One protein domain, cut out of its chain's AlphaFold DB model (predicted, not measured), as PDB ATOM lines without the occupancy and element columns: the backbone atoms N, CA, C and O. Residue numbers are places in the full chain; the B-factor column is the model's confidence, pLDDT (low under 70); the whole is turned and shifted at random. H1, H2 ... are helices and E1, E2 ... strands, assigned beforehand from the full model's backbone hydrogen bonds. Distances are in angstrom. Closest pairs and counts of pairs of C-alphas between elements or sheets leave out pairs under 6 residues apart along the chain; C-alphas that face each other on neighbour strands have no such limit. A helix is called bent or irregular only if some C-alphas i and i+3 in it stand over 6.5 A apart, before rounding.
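Overview. This is residues 4 to 11 and 116 to 203 of the 204 residues of an uncharacterized protein of Sulfurospirillum sp. ACSTCE (UniProt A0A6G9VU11). A small sheet of three parallel strands is packed between two helices, H1 over one face and the long, kinked H3 over the other. Beyond the strands' C-terminal ends, H2 and the first part of H3 form a helical hairpin that extends the body lengthwise; residues 173 to 178 stick out at its tip. The printed part has 96 residues with three named helices and three named strands, along the chain E1, E2, H1, E3, H2, H3, and the sheet's order is E1, E2, E3. The class is mostly helix. The whole is compact, with a radius of gyration of the C-alphas of 14.0 A, yet elongated, spanning 44 by 28 by 16 A.

Arrangement. Begin at edge strand E1, residues 4 to 6, parallel to inner strand E2, residues 124 to 128, at 16 degrees; look for N 5 and O 125, 2.8 A apart, within hydrogen-bond range. E2 is also parallel to edge strand E3, residues 155 to 159, at 18 degrees, with N 126 and O 156 at 2.8 A. Between them in the chain comes H1, residues 138 to 149, completing a strand-helix-strand unit, two parallel neighbour strands joined through a helix, with a right-handed crossover. H1 is on the sheet at a height of 9.4 A, over E2 and E3, and runs along the strands, at 26 degrees to E3 on the local plane; its closest C-alphas to E2 are those of Ala 140 and Leu 126, 6.1 A apart. H3, residues 176 to 201, is on the opposite face at a height of 5.2 A, over E2 and only just not over E1, on which 2 of its C-alphas fall; this makes three layers, helices on both faces of a sheet. Its closest C-alphas to E2 are those of Cys 192 and Cys 127, 5.6 A apart. H2, residues 161 to 174, is not on the sheet; it touches H3 as a helical hairpin, opposite ways at a shallow tilt of 22 degrees, the C-alphas of Arg 172 and Tyr 179 closest at 5.2 A. H1 is apart from H2 and H3. In H1 every O i to N i+4 pair is within hydrogen-bond range; in H2 it is 8 of 10, in H3 18 of 22.

Along the chain. Find C-alpha 4 at (-27.289, 50.401, -29.650), where E1 starts its 6.5 A. E2 measures 13.6 A and E3 13.7 A. H1 runs 15.7 A from C-alpha 138 at (-24.642, 37.279, -40.121). H2 covers 18.0 A and is irregular, with C-alphas 167 and 170 7.6 A apart. H3 runs 34.9 A to C-alpha 201 at (-20.974, 57.788, -23.032); it is irregular, with C-alphas 181 and 184 7.3 A apart, and has a kink of 54 degrees near residue 183.

Size, cuts and confidence. The C-alphas of Gly 151 and Thr 174 are the two farthest apart, at 44.7 A. Residues 12 to 115 are not printed, and C-alphas 11 and 116 are 7.2 A apart across this cut. Of the links printed whole, E2 to H1 is short and the others are tight. The mean pLDDT of the printed part is 97.2, and no printed residue is under 70.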
ATOM      1  N   ALA A   4     -28.099  51.612 -29.713       97.62
ATOM      2  CA  ALA A   4     -27.289  50.401 -29.650       97.62
ATOM      3  C   ALA A   4     -28.215  49.185 -29.727       97.62
ATOM      4  O   ALA A   4     -29.142  49.065 -28.926       97.62
ATOM      5  N   HIS A   5     -27.980  48.311 -30.702       97.62
ATOM      6  CA  HIS A   5     -28.745  47.090 -30.927       97.62
ATOM      7  C   HIS A   5     -27.851  45.892 -30.621       97.62
ATOM      8  O   HIS A   5     -26.758  45.753 -31.175       97.62
ATOM      9  N   LEU A   6     -28.308  45.055 -29.695       97.62
ATOM     10  CA  LEU A   6     -27.521  43.972 -29.116       97.62
ATOM     11  C   LEU A   6     -28.147  42.653 -29.543       97.62
ATOM     12  O   LEU A   6     -29.348  42.477 -29.343       97.62
ATOM     13  N   VAL A   7     -27.343  41.761 -30.125       95.31
ATOM     14  CA  VAL A   7     -27.707  40.371 -30.454       95.31
ATOM     15  C   VAL A   7     -29.068  40.229 -31.154       95.31
ATOM     16  O   VAL A   7     -29.859  39.334 -30.863       95.31
ATOM     17  N   GLY A   8     -29.367  41.160 -32.066       95.19
ATOM     18  CA  GLY A   8     -30.659  41.255 -32.743       95.19
ATOM     19  C   GLY A   8     -30.746  40.403 -34.019       95.19
ATOM     20  O   GLY A   8     -29.799  40.391 -34.805       95.19
ATOM     21  N   PRO A   9     -31.880  39.727 -34.282       96.81
ATOM     22  CA  PRO A   9     -32.116  39.027 -35.541       96.81
ATOM     23  C   PRO A   9     -32.654  39.990 -36.616       96.81
ATOM     24  O   PRO A   9     -33.861  40.144 -36.769       96.81
ATOM     25  N   TYR A  10     -31.770  40.668 -37.353       98.06
ATOM     26  CA  TYR A  10     -32.174  41.687 -38.341       98.06
ATOM     27  C   TYR A  10     -32.637  41.090 -39.682       98.06
ATOM     28  O   TYR A  10     -33.596  41.577 -40.263       98.06
ATOM     29  N   GLU A  11     -31.983  40.029 -40.163       97.69
ATOM     30  CA  GLU A  11     -32.387  39.269 -41.364       97.69
ATOM     31  C   GLU A  11     -33.078  37.932 -40.999       97.69
ATOM     32  O   GLU A  11     -32.493  36.847 -41.082       97.69
ATOM     33  N   LEU A 116     -34.078  45.650 -42.508       96.19
ATOM     34  CA  LEU A 116     -33.104  46.105 -43.502       96.19
ATOM     35  C   LEU A 116     -33.738  47.161 -44.424       96.19
ATOM     36  O   LEU A 116     -34.925  47.469 -44.321       96.19
ATOM     37  N   GLY A 117     -32.957  47.750 -45.328       94.88
ATOM     38  CA  GLY A 117     -33.474  48.624 -46.387       94.88
ATOM     39  C   GLY A 117     -33.904  50.027 -45.941       94.88
ATOM     40  O   GLY A 117     -34.609  50.712 -46.679       94.88
ATOM     41  N   TRP A 118     -33.484  50.476 -44.756       94.88
ATOM     42  CA  TRP A 118     -33.773  51.816 -44.230       94.88
ATOM     43  C   TRP A 118     -32.495  52.586 -43.860       94.88
ATOM     44  O   TRP A 118     -31.412  52.009 -43.769       94.88
ATOM     45  N   ASP A 119     -32.621  53.901 -43.654       95.56
ATOM     46  CA  ASP A 119     -31.480  54.797 -43.420       95.56
ATOM     47  C   ASP A 119     -31.417  55.301 -41.966       95.56
ATOM     48  O   ASP A 119     -32.108  56.276 -41.625       95.56
ATOM     49  N   PRO A 120     -30.572  54.702 -41.108       94.62
ATOM     50  CA  PRO A 120     -30.369  55.169 -39.741       94.62
ATOM     51  C   PRO A 120     -29.855  56.610 -39.662       94.62
ATOM     52  O   PRO A 120     -28.819  56.967 -40.219       94.62
ATOM     53  N   LYS A 121     -30.593  57.459 -38.935       93.81
ATOM     54  CA  LYS A 121     -30.258  58.885 -38.755       93.81
ATOM     55  C   LYS A 121     -29.427  59.149 -37.504       93.81
ATOM     56  O   LYS A 121     -28.512  59.968 -37.537       93.81
ATOM     57  N   ALA A 122     -29.734  58.463 -36.408       95.38
ATOM     58  CA  ALA A 122     -28.933  58.528 -35.193       95.38
ATOM     59  C   ALA A 122     -27.651  57.694 -35.360       95.38
ATOM     60  O   ALA A 122     -27.684  56.683 -36.064       95.38
ATOM     61  N   PRO A 123     -26.533  58.080 -34.719       97.31
ATOM     62  CA  PRO A 123     -25.398  57.185 -34.552       97.31
ATOM     63  C   PRO A 123     -25.852  55.846 -33.971       97.31
ATOM     64  O   PRO A 123     -26.590  55.826 -32.984       97.31
ATOM     65  N   MET A 124     -25.414  54.754 -34.587       97.38
ATOM     66  CA  MET A 124     -25.861  53.404 -34.263       97.38
ATOM     67  C   MET A 124     -24.675  52.474 -34.014       97.38
ATOM     68  O   MET A 124     -23.700  52.474 -34.767       97.38
ATOM     69  N   MET A 125     -24.810  51.630 -32.996       97.94
ATOM     70  CA  MET A 125     -23.947  50.478 -32.758       97.94
ATOM     71  C   MET A 125     -24.736  49.176 -32.918       97.94
ATOM     72  O   MET A 125     -25.783  49.013 -32.294       97.94
ATOM     73  N   LEU A 126     -24.213  48.244 -33.707       98.56
ATOM     74  CA  LEU A 126     -24.635  46.846 -33.750       98.56
ATOM     75  C   LEU A 126     -23.596  46.019 -32.985       98.56
ATOM     76  O   LEU A 126     -22.399  46.168 -33.223       98.56
ATOM     77  N   CYS A 127     -24.024  45.154 -32.072       98.62
ATOM     78  CA  CYS A 127     -23.110  44.294 -31.323       98.62
ATOM     79  C   CYS A 127     -23.611  42.850 -31.265       98.62
ATOM     80  O   CYS A 127     -24.795  42.625 -31.011       98.62
ATOM     81  N   SER A 128     -22.716  41.896 -31.521       98.31
ATOM     82  CA  SER A 128     -22.973  40.452 -31.437       98.31
ATOM     83  C   SER A 128     -21.650  39.682 -31.423       98.31
ATOM     84  O   SER A 128     -20.659  40.145 -31.981       98.31
ATOM     85  N   GLY A 129     -21.615  38.504 -30.815       98.19
ATOM     86  CA  GLY A 129     -20.503  37.568 -30.861       98.19
ATOM     87  C   GLY A 129     -20.569  36.659 -32.089       98.19
ATOM     88  O   GLY A 129     -21.596  36.055 -32.399       98.19
ATOM     89  N   LYS A 130     -19.440  36.503 -32.790       97.81
ATOM     90  CA  LYS A 130     -19.332  35.630 -33.973       97.81
ATOM     91  C   LYS A 130     -19.783  34.182 -33.779       97.81
ATOM     92  O   LYS A 130     -20.251  33.581 -34.744       97.81
ATOM     93  N   ASN A 131     -19.634  33.619 -32.579       96.50
ATOM     94  CA  ASN A 131     -19.992  32.227 -32.297       96.50
ATOM     95  C   ASN A 131     -21.370  32.068 -31.640       96.50
ATOM     96  O   ASN A 131     -21.649  30.997 -31.098       96.50
ATOM     97  N   ASP A 132     -22.239  33.083 -31.699       98.00
ATOM     98  CA  ASP A 132     -23.586  32.988 -31.139       98.00
ATOM     99  C   ASP A 132     -24.363  31.791 -31.740       98.00
ATOM    100  O   ASP A 132     -24.579  31.701 -32.961       98.00
ATOM    101  N   PRO A 133     -24.766  30.804 -30.912       97.12
ATOM    102  CA  PRO A 133     -25.461  29.622 -31.396       97.12
ATOM    103  C   PRO A 133     -26.951  29.869 -31.673       97.12
ATOM    104  O   PRO A 133     -27.573  29.011 -32.304       97.12
ATOM    105  N   VAL A 134     -27.514  30.997 -31.229       97.50
ATOM    106  CA  VAL A 134     -28.940  31.346 -31.292       97.50
ATOM    107  C   VAL A 134     -29.204  32.431 -32.335       97.50
ATOM    108  O   VAL A 134     -29.962  32.189 -33.273       97.50
ATOM    109  N   VAL A 135     -28.561  33.595 -32.217       97.62
ATOM    110  CA  VAL A 135     -28.692  34.708 -33.173       97.62
ATOM    111  C   VAL A 135     -27.384  34.857 -33.925       97.62
ATOM    112  O   VAL A 135     -26.444  35.496 -33.474       97.62
ATOM    113  N   LYS A 136     -27.314  34.226 -35.096       97.81
ATOM    114  CA  LYS A 136     -26.085  34.154 -35.889       97.81
ATOM    115  C   LYS A 136     -25.558  35.544 -36.245       97.81
ATOM    116  O   LYS A 136     -26.310  36.414 -36.676       97.81
ATOM    117  N   PHE A 137     -24.237  35.696 -36.183       98.19
ATOM    118  CA  PHE A 137     -23.549  36.962 -36.451       98.19
ATOM    119  C   PHE A 137     -23.861  37.577 -37.821       98.19
ATOM    120  O   PHE A 137     -23.798  38.798 -37.962       98.19
ATOM    121  N   PHE A 138     -24.238  36.757 -38.816       98.31
ATOM    122  CA  PHE A 138     -24.642  37.279 -40.121       98.31
ATOM    123  C   PHE A 138     -25.758  38.314 -39.982       98.31
ATOM    124  O   PHE A 138     -25.686  39.321 -40.657       98.31
ATOM    125  N   HIS A 139     -26.693  38.179 -39.031       98.56
ATOM    126  CA  HIS A 139     -27.728  39.190 -38.832       98.56
ATOM    127  C   HIS A 139     -27.118  40.590 -38.672       98.56
ATOM    128  O   HIS A 139     -27.513  41.523 -39.371       98.56
ATOM    129  N   ALA A 140     -26.169  40.746 -37.744       98.31
ATOM    130  CA  ALA A 140     -25.541  42.032 -37.459       98.31
ATOM    131  C   ALA A 140     -24.633  42.494 -38.610       98.31
ATOM    132  O   ALA A 140     -24.584  43.687 -38.907       98.31
ATOM    133  N   GLN A 141     -23.947  41.554 -39.265       98.56
ATOM    134  CA  GLN A 141     -23.095  41.828 -40.422       98.56
ATOM    135  C   GLN A 141     -23.905  42.312 -41.630       98.56
ATOM    136  O   GLN A 141     -23.586  43.353 -42.193       98.56
ATOM    137  N   ASP A 142     -24.980  41.613 -41.981       98.50
ATOM    138  CA  ASP A 142     -25.842  41.941 -43.113       98.50
ATOM    139  C   ASP A 142     -26.545  43.285 -42.885       98.50
ATOM    140  O   ASP A 142     -26.569  44.119 -43.784       98.50
ATOM    141  N   ALA A 143     -27.022  43.564 -41.663       98.38
ATOM    142  CA  ALA A 143     -27.558  44.882 -41.314       98.38
ATOM    143  C   ALA A 143     -26.505  45.994 -41.437       98.38
ATOM    144  O   ALA A 143     -26.776  47.053 -42.007       98.38
ATOM    145  N   PHE A 144     -25.290  45.760 -40.936       98.38
ATOM    146  CA  PHE A 144     -24.188  46.707 -41.082       98.38
ATOM    147  C   PHE A 144     -23.878  46.986 -42.559       98.38
ATOM    148  O   PHE A 144     -23.829  48.150 -42.965       98.38
ATOM    149  N   ASP A 145     -23.703  45.940 -43.364       98.38
ATOM    150  CA  ASP A 145     -23.354  46.047 -44.779       98.38
ATOM    151  C   ASP A 145     -24.469  46.721 -45.586       98.38
ATOM    152  O   ASP A 145     -24.196  47.602 -46.404       98.38
ATOM    153  N   ASP A 146     -25.727  46.394 -45.290       98.19
ATOM    154  CA  ASP A 146     -26.913  47.013 -45.871       98.19
ATOM    155  C   ASP A 146     -26.933  48.534 -45.618       98.19
ATOM    156  O   ASP A 146     -27.010  49.320 -46.568       98.19
ATOM    157  N   PHE A 147     -26.737  48.986 -44.372       98.00
ATOM    158  CA  PHE A 147     -26.660  50.422 -44.057       98.00
ATOM    159  C   PHE A 147     -25.446  51.106 -44.701       98.00
ATOM    160  O   PHE A 147     -25.549  52.226 -45.218       98.00
ATOM    161  N   ARG A 148     -24.280  50.448 -44.698       97.56
ATOM    162  CA  ARG A 148     -23.047  50.980 -45.302       97.56
ATOM    163  C   ARG A 148     -23.166  51.110 -46.818       97.56
ATOM    164  O   ARG A 148     -22.668  52.096 -47.364       97.56
ATOM    165  N   SER A 149     -23.856  50.182 -47.481       97.44
ATOM    166  CA  SER A 149     -24.088  50.207 -48.931       97.44
ATOM    167  C   SER A 149     -24.857  51.455 -49.385       97.44
ATOM    168  O   SER A 149     -24.616  51.969 -50.476       97.44
ATOM    169  N   ARG A 150     -25.704  52.013 -48.507       95.88
ATOM    170  CA  ARG A 150     -26.441  53.271 -48.718       95.88
ATOM    171  C   ARG A 150     -25.694  54.517 -48.236       95.88
ATOM    172  O   ARG A 150     -26.260  55.603 -48.150       95.88
ATOM    173  N   GLY A 151     -24.403  54.387 -47.932       95.94
ATOM    174  CA  GLY A 151     -23.526  55.508 -47.599       95.94
ATOM    175  C   GLY A 151     -23.582  55.961 -46.141       95.94
ATOM    176  O   GLY A 151     -22.998  57.000 -45.818       95.94
ATOM    177  N   MET A 152     -24.229  55.206 -45.245       96.75
ATOM    178  CA  MET A 152     -24.250  55.545 -43.821       96.75
ATOM    179  C   MET A 152     -22.837  55.431 -43.230       96.75
ATOM    180  O   MET A 152     -22.121  54.454 -43.448       96.75
ATOM    181  N   LYS A 153     -22.390  56.453 -42.494       95.25
ATOM    182  CA  LYS A 153     -21.033  56.514 -41.901       95.25
ATOM    183  C   LYS A 153     -21.024  56.479 -40.378       95.25
ATOM    184  O   LYS A 153     -19.976  56.279 -39.782       95.25
ATOM    185  N   ASN A 154     -22.185  56.663 -39.772       93.94
ATOM    186  CA  ASN A 154     -22.435  56.731 -38.336       93.94
ATOM    187  C   ASN A 154     -22.863  55.375 -37.749       93.94
ATOM    188  O   ASN A 154     -23.520  55.348 -36.713       93.94
ATOM    189  N   ILE A 155     -22.522  54.273 -38.422       97.06
ATOM    190  CA  ILE A 155     -22.863  52.907 -38.020       97.06
ATOM    191  C   ILE A 155     -21.573  52.174 -37.691       97.06
ATOM    192  O   ILE A 155     -20.612  52.240 -38.462       97.06
ATOM    193  N   ALA A 156     -21.563  51.470 -36.570       97.50
ATOM    194  CA  ALA A 156     -20.475  50.597 -36.171       97.50
ATOM    195  C   ALA A 156     -20.999  49.187 -35.882       97.50
ATOM    196  O   ALA A 156     -22.144  49.019 -35.467       97.50
ATOM    197  N   LEU A 157     -20.146  48.193 -36.113       98.56
ATOM    198  CA  LEU A 157     -20.381  46.793 -35.783       98.56
ATOM    199  C   LEU A 157     -19.253  46.327 -34.863       98.56
ATOM    200  O   LEU A 157     -18.078  46.481 -35.205       98.56
ATOM    201  N   VAL A 158     -19.603  45.777 -33.704       98.62
ATOM    202  CA  VAL A 158     -18.646  45.273 -32.717       98.62
ATOM    203  C   VAL A 158     -18.870  43.786 -32.481       98.62
ATOM    204  O   VAL A 158     -19.967  43.354 -32.138       98.62
ATOM    205  N   ASP A 159     -17.791  43.026 -32.645       98.62
ATOM    206  CA  ASP A 159     -17.715  41.603 -32.328       98.62
ATOM    207  C   ASP A 159     -17.097  41.402 -30.943       98.62
ATOM    208  O   ASP A 159     -15.949  41.791 -30.709       98.62
ATOM    209  N   VAL A 160     -17.856  40.792 -30.032       98.56
ATOM    210  CA  VAL A 160     -17.435  40.528 -28.646       98.56
ATOM    211  C   VAL A 160     -16.957  39.093 -28.415       98.56
ATOM    212  O   VAL A 160     -16.577  38.749 -27.295       98.56
ATOM    213  N   ASP A 161     -16.906  38.248 -29.449       98.06
ATOM    214  CA  ASP A 161     -16.563  36.829 -29.308       98.06
ATOM    215  C   ASP A 161     -15.187  36.610 -28.674       98.06
ATOM    216  O   ASP A 161     -15.016  35.748 -27.813       98.06
ATOM    217  N   LYS A 162     -14.208  37.454 -29.017       98.12
ATOM    218  CA  LYS A 162     -12.874  37.392 -28.410       98.12
ATOM    219  C   LYS A 162     -12.928  37.611 -26.896       98.12
ATOM    220  O   LYS A 162     -12.234  36.909 -26.163       98.12
ATOM    221  N   ASN A 163     -13.741  38.556 -26.426       98.31
ATOM    222  CA  ASN A 163     -13.922  38.825 -25.001       98.31
ATOM    223  C   ASN A 163     -14.628  37.650 -24.313       98.31
ATOM    224  O   ASN A 163     -14.188  37.208 -23.253       98.31
ATOM    225  N   ILE A 164     -15.651  37.080 -24.957       98.44
ATOM    226  CA  ILE A 164     -16.334  35.874 -24.473       98.44
ATOM    227  C   ILE A 164     -15.346  34.714 -24.347       98.44
ATOM    228  O   ILE A 164     -15.284  34.076 -23.300       98.44
ATOM    229  N   ALA A 165     -14.539  34.447 -25.373       97.88
ATOM    230  CA  ALA A 165     -13.551  33.373 -25.358       97.88
ATOM    231  C   ALA A 165     -12.477  33.587 -24.281       97.88
ATOM    232  O   ALA A 165     -12.066  32.633 -23.624       97.88
ATOM    233  N   GLN A 166     -12.044  34.829 -24.059       98.31
ATOM    234  CA  GLN A 166     -11.081  35.160 -23.009       98.31
ATOM    235  C   GLN A 166     -11.647  34.944 -21.600       98.31
ATOM    236  O   GLN A 166     -10.941  34.429 -20.736       98.31
ATOM    237  N   THR A 167     -12.903  35.318 -21.356       98.38
ATOM    238  CA  THR A 167     -13.513  35.228 -20.020       98.38
ATOM    239  C   THR A 167     -14.102  33.846 -19.733       98.38
ATOM    240  O   THR A 167     -13.909  33.302 -18.647       98.38
ATOM    241  N   PHE A 168     -14.780  33.248 -20.710       98.12
ATOM    242  CA  PHE A 168     -15.561  32.016 -20.562       98.12
ATOM    243  C   PHE A 168     -14.974  30.822 -21.328       98.12
ATOM    244  O   PHE A 168     -15.584  29.755 -21.351       98.12
ATOM    245  N   GLY A 169     -13.779  30.948 -21.919       97.50
ATOM    246  CA  GLY A 169     -13.117  29.844 -22.627       97.50
ATOM    247  C   GLY A 169     -12.900  28.607 -21.753       97.50
ATOM    248  O   GLY A 169     -13.062  27.490 -22.224       97.50
ATOM    249  N   HIS A 170     -12.664  28.793 -20.454       98.00
ATOM    250  CA  HIS A 170     -12.575  27.678 -19.509       98.00
ATOM    251  C   HIS A 170     -13.883  26.868 -19.417       98.00
ATOM    252  O   HIS A 170     -13.829  25.648 -19.278       98.00
ATOM    253  N   VAL A 171     -15.054  27.512 -19.534       98.19
ATOM    254  CA  VAL A 171     -16.360  26.828 -19.563       98.19
ATOM    255  C   VAL A 171     -16.510  26.065 -20.871       98.19
ATOM    256  O   VAL A 171     -16.877  24.901 -20.844       98.19
ATOM    257  N   ARG A 172     -16.154  26.671 -22.012       96.88
ATOM    258  CA  ARG A 172     -16.147  25.983 -23.316       96.88
ATOM    259  C   ARG A 172     -15.338  24.684 -23.264       96.88
ATOM    260  O   ARG A 172     -15.783  23.665 -23.782       96.88
ATOM    261  N   ASP A 173     -14.169  24.732 -22.633       97.62
ATOM    262  CA  ASP A 173     -13.223  23.616 -22.611       97.62
ATOM    263  C   ASP A 173     -13.618  22.506 -21.610       97.62
ATOM    264  O   ASP A 173     -13.166  21.371 -21.750       97.62
ATOM    265  N   THR A 174     -14.465  22.807 -20.614       98.12
ATOM    266  CA  THR A 174     -14.848  21.864 -19.537       98.12
ATOM    267  C   THR A 174     -16.321  21.435 -19.560       98.12
ATOM    268  O   THR A 174     -16.632  20.313 -19.165       98.12
ATOM    269  N   ASP A 175     -17.222  22.291 -20.043       97.69
ATOM    270  CA  ASP A 175     -18.673  22.098 -20.129       97.69
ATOM    271  C   ASP A 175     -19.241  22.871 -21.339       97.69
ATOM    272  O   ASP A 175     -19.886  23.921 -21.229       97.69
ATOM    273  N   MET A 176     -18.984  22.333 -22.534       96.00
ATOM    274  CA  MET A 176     -19.476  22.893 -23.796       96.00
ATOM    275  C   MET A 176     -21.011  23.073 -23.835       96.00
ATOM    276  O   MET A 176     -21.462  24.112 -24.326       96.00
ATOM    277  N   PRO A 177     -21.846  22.139 -23.324       94.75
ATOM    278  CA  PRO A 177     -23.293  22.353 -23.247       94.75
ATOM    279  C   PRO A 177     -23.695  23.601 -22.453       94.75
ATOM    280  O   PRO A 177     -24.569  24.348 -22.899       94.75
ATOM    281  N   THR A 178     -23.064  23.857 -21.304       96.56
ATOM    282  CA  THR A 178     -23.295  25.100 -20.554       96.56
ATOM    283  C   THR A 178     -22.796  26.310 -21.321       96.56
ATOM    284  O   THR A 178     -23.543  27.276 -21.445       96.56
ATOM    285  N   TYR A 179     -21.599  26.247 -21.907       97.81
ATOM    286  CA  TYR A 179     -21.072  27.359 -22.696       97.81
ATOM    287  C   TYR A 179     -22.036  27.786 -23.814       97.81
ATOM    288  O   TYR A 179     -22.340  28.967 -23.948       97.81
ATOM    289  N   LEU A 180     -22.570  26.825 -24.575       95.62
ATOM    290  CA  LEU A 180     -23.519  27.095 -25.658       95.62
ATOM    291  C   LEU A 180     -24.862  27.637 -25.158       95.62
ATOM    292  O   LEU A 180     -25.433  28.520 -25.793       95.62
ATOM    293  N   ARG A 181     -25.372  27.121 -24.034       93.81
ATOM    294  CA  ARG A 181     -26.639  27.579 -23.444       93.81
ATOM    295  C   ARG A 181     -26.551  29.028 -22.960       93.81
ATOM    296  O   ARG A 181     -27.497  29.785 -23.145       93.81
ATOM    297  N   GLU A 182     -25.428  29.397 -22.353       96.81
ATOM    298  CA  GLU A 182     -25.225  30.722 -21.763       96.81
ATOM    299  C   GLU A 182     -24.708  31.761 -22.769       96.81
ATOM    300  O   GLU A 182     -24.800  32.959 -22.503       96.81
ATOM    301  N   TYR A 183     -24.183  31.336 -23.927       98.25
ATOM    302  CA  TYR A 183     -23.529  32.237 -24.880       98.25
ATOM    303  C   TYR A 183     -24.401  33.441 -25.237       98.25
ATOM    304  O   TYR A 183     -24.001  34.574 -24.989       98.25
ATOM    305  N   HIS A 184     -25.593  33.200 -25.784       96.69
ATOM    306  CA  HIS A 184     -26.461  34.259 -26.301       96.69
ATOM    307  C   HIS A 184     -27.030  35.145 -25.181       96.69
ATOM    308  O   HIS A 184     -26.851  36.362 -25.172       96.69
ATOM    309  N   GLY A 185     -27.709  34.520 -24.213       93.31
ATOM    310  CA  GLY A 185     -28.482  35.231 -23.189       93.31
ATOM    311  C   GLY A 185     -27.649  35.827 -22.055       93.31
ATOM    312  O   GLY A 185     -28.121  36.740 -21.381       93.31
ATOM    313  N   THR A 186     -26.424  35.336 -21.855       96.56
ATOM    314  CA  THR A 186     -25.572  35.736 -20.730       96.56
ATOM    315  C   THR A 186     -24.281  36.375 -21.229       96.56
ATOM    316  O   THR A 186     -24.021  37.536 -20.924       96.56
ATOM    317  N   TYR A 187     -23.464  35.659 -22.007       98.12
ATOM    318  CA  TYR A 187     -22.108  36.126 -22.326       98.12
ATOM    319  C   TYR A 187     -22.095  37.262 -23.352       98.12
ATOM    320  O   TYR A 187     -21.515  38.319 -23.095       98.12
ATOM    321  N   ASP A 188     -22.748  37.058 -24.494       97.44
ATOM    322  CA  ASP A 188     -22.835  38.025 -25.587       97.44
ATOM    323  C   ASP A 188     -23.595  39.275 -25.140       97.44
ATOM    324  O   ASP A 188     -23.068  40.391 -25.180       97.44
ATOM    325  N   PHE A 189     -24.773  39.079 -24.538       96.19
ATOM    326  CA  PHE A 189     -25.564  40.165 -23.969       96.19
ATOM    327  C   PHE A 189     -24.782  41.013 -22.950       96.19
ATOM    328  O   PHE A 189     -24.845  42.247 -22.997       96.19
ATOM    329  N   GLN A 190     -24.003  40.391 -22.055       97.12
ATOM    330  CA  GLN A 190     -23.192  41.112 -21.071       97.12
ATOM    331  C   GLN A 190     -22.149  42.016 -21.742       97.12
ATOM    332  O   GLN A 190     -22.069  43.205 -21.416       97.12
ATOM    333  N   PHE A 191     -21.338  41.482 -22.659       98.50
ATOM    334  CA  PHE A 191     -20.291  42.279 -23.304       98.50
ATOM    335  C   PHE A 191     -20.872  43.332 -24.243       98.50
ATOM    336  O   PHE A 191     -20.407  44.473 -24.235       98.50
ATOM    337  N   CYS A 192     -21.938  43.013 -24.972       98.56
ATOM    338  CA  CYS A 192     -22.620  43.998 -25.797       98.56
ATOM    339  C   CYS A 192     -23.255  45.123 -24.977       98.56
ATOM    340  O   CYS A 192     -23.205  46.277 -25.398       98.56
ATOM    341  N   THR A 193     -23.752  44.844 -23.771       98.25
ATOM    342  CA  THR A 193     -24.227  45.894 -22.856       98.25
ATOM    343  C   THR A 193     -23.094  46.838 -22.430       98.25
ATOM    344  O   THR A 193     -23.293  48.053 -22.372       98.25
ATOM    345  N   GLN A 194     -21.885  46.319 -22.187       97.94
ATOM    346  CA  GLN A 194     -20.713  47.155 -21.880       97.94
ATOM    347  C   GLN A 194     -20.306  48.024 -23.079       97.94
ATOM    348  O   GLN A 194     -20.084  49.227 -22.924       97.94
ATOM    349  N   VAL A 195     -20.271  47.442 -24.282       98.12
ATOM    350  CA  VAL A 195     -20.017  48.174 -25.534       98.12
ATOM    351  C   VAL A 195     -21.055  49.278 -25.737       98.12
ATOM    352  O   VAL A 195     -20.688  50.415 -26.027       98.12
ATOM    353  N   ALA A 196     -22.339  48.975 -25.534       98.06
ATOM    354  CA  ALA A 196     -23.428  49.940 -25.650       98.06
ATOM    355  C   ALA A 196     -23.270  51.101 -24.667       98.06
ATOM    356  O   ALA A 196     -23.423  52.258 -25.058       98.06
ATOM    357  N   LYS A 197     -22.903  50.815 -23.412       97.75
ATOM    358  CA  LYS A 197     -22.617  51.860 -22.427       97.75
ATOM    359  C   LYS A 197     -21.499  52.791 -22.902       97.75
ATOM    360  O   LYS A 197     -21.701  54.002 -22.918       97.75
ATOM    361  N   HIS A 198     -20.353  52.243 -23.309       96.81
ATOM    362  CA  HIS A 198     -19.231  53.053 -23.798       96.81
ATOM    363  C   HIS A 198     -19.596  53.867 -25.038       96.81
ATOM    364  O   HIS A 198     -19.181  55.017 -25.166       96.81
ATOM    365  N   PHE A 199     -20.393  53.284 -25.934       97.44
ATOM    366  CA  PHE A 199     -20.912  53.986 -27.095       97.44
ATOM    367  C   PHE A 199     -21.768  55.181 -26.672       97.44
ATOM    368  O   PHE A 199     -21.507  56.289 -27.122       97.44
ATOM    369  N   PHE A 200     -22.735  54.998 -25.769       97.38
ATOM    370  CA  PHE A 200     -23.584  56.096 -25.306       97.38
ATOM    371  C   PHE A 200     -22.819  57.180 -24.550       97.38
ATOM    372  O   PHE A 200     -23.112  58.353 -24.764       97.38
ATOM    373  N   ASP A 201     -21.826  56.819 -23.734       96.56
ATOM    374  CA  ASP A 201     -20.974  57.788 -23.032       96.56
ATOM    375  C   ASP A 201     -20.225  58.720 -24.016       96.56
ATOM    376  O   ASP A 201     -19.941  59.865 -23.677       96.56
ATOM    377  N   ALA A 202     -19.961  58.281 -25.255       93.44
ATOM    378  CA  ALA A 202     -19.335  59.100 -26.301       93.44
ATOM    379  C   ALA A 202     -20.298  60.064 -27.032       93.44
ATOM    380  O   ALA A 202     -19.841  60.897 -27.814       93.44
ATOM    381  N   TYR A 203     -21.612  59.950 -26.803       90.25
ATOM    382  CA  TYR A 203     -22.654  60.808 -27.392       90.25
ATOM    383  C   TYR A 203     -23.475  61.566 -26.332       90.25
ATOM    384  O   TYR A 203     -24.603  61.986 -26.628       90.25
TER     385      TYR A 203